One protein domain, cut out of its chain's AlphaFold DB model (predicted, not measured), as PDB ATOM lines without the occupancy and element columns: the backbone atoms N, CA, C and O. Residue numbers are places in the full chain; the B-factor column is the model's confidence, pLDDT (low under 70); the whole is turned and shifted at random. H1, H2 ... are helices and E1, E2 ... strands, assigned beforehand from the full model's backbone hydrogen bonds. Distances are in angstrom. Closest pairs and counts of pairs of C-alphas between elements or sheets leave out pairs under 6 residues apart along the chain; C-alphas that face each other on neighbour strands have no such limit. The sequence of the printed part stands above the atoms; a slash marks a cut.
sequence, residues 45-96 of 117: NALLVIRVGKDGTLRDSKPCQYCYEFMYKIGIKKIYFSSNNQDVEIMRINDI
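Overview. This is residues 45 to 96 of the 117 residues of the protein "CMP/dCMP-type deaminase domain-containing protein" of viral metagenome (UniProt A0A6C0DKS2). A small sheet of three strands, E1, E2 and E3, is only grazed by one helix, H1; between E1 and H1 a long loop, residues 50 to 64, runs on past the end of E1 and folds back on itself, making much of the length. The printed part has 52 residues, with E1, H1, E2 and E3 in that order along the chain. The sheet's order is E1, E2, E3, and it is mixed; the class is mixed, helices and strands, with under half of the residues in named elements. The whole is only just compact, close to loose, with a radius of gyration of the C-alphas of 11.4 A, and spans 35 by 16 by 16 A.

Arrangement. Look first at E2, residues 78 to 82, the inner strand. E1, residues 46 to 49, is its parallel neighbour at 13 degrees; find N 49 and O 80 at 2.8 A. E3, residues 88 to 92, is its antiparallel neighbour at 155 degrees, and the two form a hairpin; find N 79 and O 91 at 2.8 A. H1, residues 65 to 74, is on the sheet but only grazes it, with residues 68 to 72. Every O i to N i+4 pair in H1 is within hydrogen-bond range. E1, H1 and E2 form a strand-helix-strand unit, two parallel neighbour strands with a helix between, and its crossover is right-handed.

Along the chain. Find C-alpha 46 at (216.027, 135.695, 283.723), where E1 begins; it runs 10.2 A. H1 runs 14.4 A from C-alpha 65 at (227.520, 147.542, 287.300). E2 spans 13.6 A, and E3 spans 13.5 A, ending at C-alpha 92, (218.326, 138.388, 292.116).

Size, cuts and confidence. The C-alphas of Asp 55 and Lys 73, the two farthest apart, are 35.4 A apart. The link from E1 to H1 is long, and in it residues 51 to 52 pair with 58 to 59, antiparallel. The printed part has no cut, and no printed residue is under 70 in pLDDT.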
ATOM      1  N   ASN A  45     212.578 137.271 281.966       89.75
ATOM      2  CA  ASN A  45     212.508 137.223 283.425       89.75
ATOM      3  C   ASN A  45     213.867 136.862 284.054       89.75
ATOM      4  O   ASN A  45     214.138 137.234 285.198       89.75
ATOM      5  N   ALA A  46     214.712 136.153 283.301       91.56
ATOM      6  CA  ALA A  46     216.027 135.695 283.723       91.56
ATOM      7  C   ALA A  46     217.066 135.832 282.600       91.56
ATOM      8  O   ALA A  46     216.707 135.778 281.422       91.56
ATOM      9  N   LEU A  47     218.336 135.975 282.979       91.62
ATOM     10  CA  LEU A  47     219.490 135.973 282.077       91.62
ATOM     11  C   LEU A  47     220.526 134.949 282.555       91.62
ATOM     12  O   LEU A  47     220.780 134.866 283.753       91.62
ATOM     13  N   LEU A  48     221.124 134.201 281.628       92.81
ATOM     14  CA  LEU A  48     222.236 133.286 281.888       92.81
ATOM     15  C   LEU A  48     223.479 133.797 281.161       92.81
ATOM     16  O   LEU A  48     223.439 134.017 279.950       92.81
ATOM     17  N   VAL A  49     224.568 133.971 281.900       91.56
ATOM     18  CA  VAL A  49     225.862 134.422 281.396       91.56
ATOM     19  C   VAL A  49     226.888 133.364 281.773       91.56
ATOM     20  O   VAL A  49     227.053 133.049 282.941       91.56
ATOM     21  N   ILE A  50     227.551 132.765 280.790       93.12
ATOM     22  CA  ILE A  50     228.566 131.738 281.033       93.12
ATOM     23  C   ILE A  50     229.806 132.101 280.234       93.12
ATOM     24  O   ILE A  50     229.727 132.357 279.031       93.12
ATOM     25  N   ARG A  51     230.960 132.101 280.901       91.25
ATOM     26  CA  ARG A  51     232.262 132.244 280.255       91.25
ATOM     27  C   ARG A  51     233.009 130.923 280.347       91.25
ATOM     28  O   ARG A  51     233.349 130.480 281.438       91.25
ATOM     29  N   VAL A  52     233.286 130.328 279.192       93.12
ATOM     30  CA  VAL A  52     234.061 129.088 279.082       93.12
ATOM     31  C   VAL A  52     235.471 129.428 278.604       93.12
ATOM     32  O   VAL A  52     235.646 130.107 277.590       93.12
ATOM     33  N   GLY A  53     236.474 128.995 279.364       90.56
ATOM     34  CA  GLY A  53     237.883 129.104 279.009       90.56
ATOM     35  C   GLY A  53     238.275 128.152 277.877       90.56
ATOM     36  O   GLY A  53     237.539 127.240 277.504       90.56
ATOM     37  N   LYS A  54     239.468 128.350 277.308       92.44
ATOM     38  CA  LYS A  54     239.998 127.472 276.242       92.44
ATOM     39  C   LYS A  54     240.255 126.038 276.721       92.44
ATOM     40  O   LYS A  54     240.257 125.117 275.917       92.44
ATOM     41  N   ASP A  55     240.483 125.899 278.016       92.44
ATOM     42  CA  ASP A  55     240.653 124.674 278.795       92.44
ATOM     43  C   ASP A  55     239.315 124.010 279.173       92.44
ATOM     44  O   ASP A  55     239.313 122.989 279.848       92.44
ATOM     45  N   GLY A  56     238.177 124.582 278.764       90.12
ATOM     46  CA  GLY A  56     236.847 124.085 279.120       90.12
ATOM     47  C   GLY A  56     236.404 124.446 280.539       90.12
ATOM     48  O   GLY A  56     235.291 124.099 280.923       90.12
ATOM     49  N   THR A  57     237.226 125.167 281.310       92.38
ATOM     50  CA  THR A  57     236.866 125.585 282.670       92.38
ATOM     51  C   THR A  57     235.905 126.765 282.636       92.38
ATOM     52  O   THR A  57     235.986 127.635 281.761       92.38
ATOM     53  N   LEU A  58     234.989 126.821 283.602       91.88
ATOM     54  CA  LEU A  58     234.192 128.024 283.791       91.88
ATOM     55  C   LEU A  58     235.058 129.135 284.379       91.88
ATOM     56  O   LEU A  58     235.901 128.920 285.248       91.88
ATOM     57  N   ARG A  59     234.836 130.343 283.874       90.00
ATOM     58  CA  ARG A  59     235.485 131.564 284.338       90.00
ATOM     59  C   ARG A  59     234.436 132.522 284.855       90.00
ATOM     60  O   ARG A  59     233.273 132.459 284.445       90.00
ATOM     61  N   ASP A  60     234.869 133.435 285.709       89.31
ATOM     62  CA  ASP A  60     233.991 134.470 286.222       89.31
ATOM     63  C   ASP A  60     233.388 135.289 285.074       89.31
ATOM     64  O   ASP A  60     234.064 135.768 284.153       89.31
ATOM     65  N   SER A  61     232.069 135.377 285.117       90.31
ATOM     66  CA  SER A  61     231.235 136.092 284.164       90.31
ATOM     67  C   SER A  61     230.239 137.004 284.869       90.31
ATOM     68  O   SER A  61     229.246 137.408 284.263       90.31
ATOM     69  N   LYS A  62     230.504 137.335 286.141       87.94
ATOM     70  CA  LYS A  62     229.689 138.267 286.907       87.94
ATOM     71  C   LYS A  62     229.467 139.555 286.099       87.94
ATOM     72  O   LYS A  62     230.442 140.185 285.675       87.94
ATOM     73  N   PRO A  63     228.202 139.958 285.873       86.50
ATOM     74  CA  PRO A  63     227.910 141.173 285.129       86.50
ATOM     75  C   PRO A  63     228.572 142.398 285.758       86.50
ATOM     76  O   PRO A  63     228.764 142.465 286.971       86.50
ATOM     77  N   CYS A  64     228.886 143.405 284.944       83.94
ATOM     78  CA  CYS A  64     229.357 144.687 285.466       83.94
ATOM     79  C   CYS A  64     228.192 145.550 285.982       83.94
ATOM     80  O   CYS A  64     227.034 145.344 285.606       83.94
ATOM     81  N   GLN A  65     228.503 146.587 286.769       79.88
ATOM     82  CA  GLN A  65     227.520 147.542 287.300       79.88
ATOM     83  C   GLN A  65     226.579 148.105 286.223       79.88
ATOM     84  O   GLN A  65     225.363 148.138 286.410       79.88
ATOM     85  N   TYR A  66     227.109 148.499 285.067       79.69
ATOM     86  CA  TYR A  66     226.287 149.064 283.994       79.69
ATOM     87  C   TYR A  66     225.323 148.045 283.380       79.69
ATOM     88  O   TYR A  66     224.185 148.384 283.048       79.69
ATOM     89  N   CYS A  67     225.754 146.787 283.250       84.25
ATOM     90  CA  CYS A  67     224.886 145.706 282.793       84.25
ATOM     91  C   CYS A  67     223.793 145.419 283.828       84.25
ATOM     92  O   CYS A  67     222.638 145.259 283.437       84.25
ATOM     93  N   TYR A  68     224.105 145.465 285.127       84.56
ATOM     94  CA  TYR A  68     223.094 145.358 286.182       84.56
ATOM     95  C   TYR A  68     222.055 146.469 286.125       84.56
ATOM     96  O   TYR A  68     220.857 146.185 286.135       84.56
ATOM     97  N   GLU A  69     222.480 147.728 286.025       82.94
ATOM     98  CA  GLU A  69     221.547 148.852 285.917       82.94
ATOM     99  C   GLU A  69     220.635 148.720 284.695       82.94
ATOM    100  O   GLU A  69     219.446 149.043 284.752       82.94
ATOM    101  N   PHE A  70     221.185 148.242 283.579       84.50
ATOM    102  CA  PHE A  70     220.423 148.006 282.362       84.50
ATOM    103  C   PHE A  70     219.388 146.890 282.544       84.50
ATOM    104  O   PHE A  70     218.218 147.074 282.202       84.50
ATOM    105  N   MET A  71     219.781 145.770 283.153       87.00
ATOM    106  CA  MET A  71     218.878 144.665 283.480       87.00
ATOM    107  C   MET A  71     217.761 145.092 284.437       87.00
ATOM    108  O   MET A  71     216.601 144.743 284.209       87.00
ATOM    109  N   TYR A  72     218.089 145.895 285.454       86.44
ATOM    110  CA  TYR A  72     217.118 146.457 286.392       86.44
ATOM    111  C   TYR A  72     216.073 147.314 285.672       86.44
ATOM    112  O   TYR A  72     214.873 147.128 285.866       86.44
ATOM    113  N   LYS A  73     216.513 148.214 284.781       85.81
ATOM    114  CA  LYS A  73     215.617 149.085 283.998       85.81
ATOM    115  C   LYS A  73     214.685 148.299 283.077       85.81
ATOM    116  O   LYS A  73     213.555 148.721 282.858       85.81
ATOM    117  N   ILE A  74     215.160 147.184 282.527       86.38
ATOM    118  CA  ILE A  74     214.385 146.334 281.613       86.38
ATOM    119  C   ILE A  74     213.461 145.369 282.368       86.38
ATOM    120  O   ILE A  74     212.503 144.852 281.792       86.38
ATOM    121  N   GLY A  75     213.686 145.177 283.669       89.19
ATOM    122  CA  GLY A  75     212.842 144.355 284.531       89.19
ATOM    123  C   GLY A  75     213.232 142.878 284.562       89.19
ATOM    124  O   GLY A  75     212.390 142.032 284.868       89.19
ATOM    125  N   ILE A  76     214.493 142.553 284.264       90.94
ATOM    126  CA  ILE A  76     215.037 141.213 284.515       90.94
ATOM    127  C   ILE A  76     215.139 141.021 286.028       90.94
ATOM    128  O   ILE A  76     215.558 141.919 286.749       90.94
ATOM    129  N   LYS A  77     214.731 139.853 286.531       90.38
ATOM    130  CA  LYS A  77     214.654 139.601 287.980       90.38
ATOM    131  C   LYS A  77     215.773 138.707 288.486       90.38
ATOM    132  O   LYS A  77     216.179 138.844 289.638       90.38
ATOM    133  N   LYS A  78     216.239 137.778 287.649       92.69
ATOM    134  CA  LYS A  78     217.219 136.746 288.008       92.69
ATOM    135  C   LYS A  78     218.373 136.720 287.020       92.69
ATOM    136  O   LYS A  78     218.158 136.825 285.815       92.69
ATOM    137  N   ILE A  79     219.577 136.540 287.533       92.94
ATOM    138  CA  ILE A  79     220.795 136.438 286.745       92.94
ATOM    139  C   ILE A  79     221.542 135.203 287.220       92.94
ATOM    140  O   ILE A  79     221.754 135.025 288.416       92.94
ATOM    141  N   TYR A  80     221.914 134.362 286.271       94.19
ATOM    142  CA  TYR A  80     222.766 133.207 286.467       94.19
ATOM    143  C   TYR A  80     224.112 133.543 285.839       94.19
ATOM    144  O   TYR A  80     224.138 133.942 284.672       94.19
ATOM    145  N   PHE A  81     225.203 133.423 286.586       93.56
ATOM    146  CA  PHE A  81     226.544 133.692 286.071       93.56
ATOM    147  C   PHE A  81     227.521 132.596 286.486       93.56
ATOM    148  O   PHE A  81     227.419 132.051 287.582       93.56
ATOM    149  N   SER A  82     228.461 132.249 285.610       93.25
ATOM    150  CA  SER A  82     229.561 131.361 285.988       93.25
ATOM    151  C   SER A  82     230.573 132.077 286.873       93.25
ATOM    152  O   SER A  82     230.878 133.246 286.631       93.25
ATOM    153  N   SER A  83     231.116 131.345 287.840       91.88
ATOM    154  CA  SER A  83     232.161 131.783 288.766       91.88
ATOM    155  C   SER A  83     233.481 131.064 288.473       91.88
ATOM    156  O   SER A  83     233.517 130.055 287.765       91.88
ATOM    157  N   ASN A  84     234.588 131.555 289.034       88.44
ATOM    158  CA  ASN A  84     235.895 130.888 288.918       88.44
ATOM    159  C   ASN A  84     235.946 129.536 289.654       88.44
ATOM    160  O   ASN A  84     236.858 128.750 289.415       88.44
ATOM    161  N   ASN A  85     234.960 129.248 290.506       89.00
ATOM    162  CA  ASN A  85     234.853 127.998 291.261       89.00
ATOM    163  C   ASN A  85     234.317 126.818 290.437       89.00
ATOM    164  O   ASN A  85     234.061 125.760 290.990       89.00
ATOM    165  N   GLN A  86     234.159 126.977 289.119       87.31
ATOM    166  CA  GLN A  86     233.523 125.983 288.246       87.31
ATOM    167  C   GLN A  86     232.028 125.757 288.516       87.31
ATOM    168  O   GLN A  86     231.445 124.802 288.012       87.31
ATOM    169  N   ASP A  87     231.399 126.711 289.199       91.00
ATOM    170  CA  ASP A  87     229.978 126.704 289.523       91.00
ATOM    171  C   ASP A  87     229.206 127.796 288.773       91.00
ATOM    172  O   ASP A  87     229.769 128.774 288.262       91.00
ATOM    173  N   VAL A  88     227.883 127.629 288.735       93.19
ATOM    174  CA  VAL A  88     226.936 128.656 288.289       93.19
ATOM    175  C   VAL A  88     226.225 129.223 289.506       93.19
ATOM    176  O   VAL A  88     225.473 128.530 290.189       93.19
ATOM    177  N   GLU A  89     226.441 130.506 289.749       92.88
ATOM    178  CA  GLU A  89     225.832 131.243 290.846       92.88
ATOM    179  C   GLU A  89     224.558 131.953 290.382       92.88
ATOM    180  O   GLU A  89     224.376 132.274 289.201       92.88
ATOM    181  N   ILE A  90     223.654 132.201 291.330       93.06
ATOM    182  CA  ILE A  90     222.372 132.860 291.084       93.06
ATOM    183  C   ILE A  90     222.318 134.142 291.891       93.06
ATOM    184  O   ILE A  90     222.535 134.138 293.099       93.06
ATOM    185  N   MET A  91     221.902 135.218 291.238       89.50
ATOM    186  CA  MET A  91     221.613 136.475 291.900       89.50
ATOM    187  C   MET A  91     220.268 137.038 291.460       89.50
ATOM    188  O   MET A  91     219.891 136.985 290.286       89.50
ATOM    189  N   ARG A  92     219.524 137.601 292.414       89.75
ATOM    190  CA  ARG A  92     218.326 138.388 292.116       89.75
ATOM    191  C   ARG A  92     218.688 139.858 292.135       89.75
ATOM    192  O   ARG A  92     219.351 140.319 293.053       89.75
ATOM    193  N   ILE A  93     218.199 140.605 291.151       86.06
ATOM    194  CA  ILE A  93     218.515 142.038 291.050       86.06
ATOM    195  C   ILE A  93     217.944 142.821 292.240       86.06
ATOM    196  O   ILE A  93     218.543 143.795 292.682       86.06
ATOM    197  N   ASN A  94     216.809 142.377 292.782       82.31
ATOM    198  CA  ASN A  94     216.171 143.029 293.925       82.31
ATOM    199  C   ASN A  94     216.925 142.834 295.247       82.31
ATOM    200  O   ASN A  94     216.695 143.612 296.165       82.31
ATOM    201  N   ASP A  95     217.798 141.827 295.338       82.75
ATOM    202  CA  ASP A  95     218.519 141.493 296.573       82.75
ATOM    203  C   ASP A  95     219.845 142.279 296.678       82.75
ATOM    204  O   ASP A  95     220.570 142.154 297.659       82.75
ATOM    205  N   ILE A  96     220.182 143.085 295.663       74.25
ATOM    206  CA  ILE A  96     221.426 143.857 295.592       74.25
ATOM    207  C   ILE A  96     221.198 145.240 296.203       74.25
ATOM    208  O   ILE A  96     220.386 146.021 295.690       74.25
TER     209      ILE A  96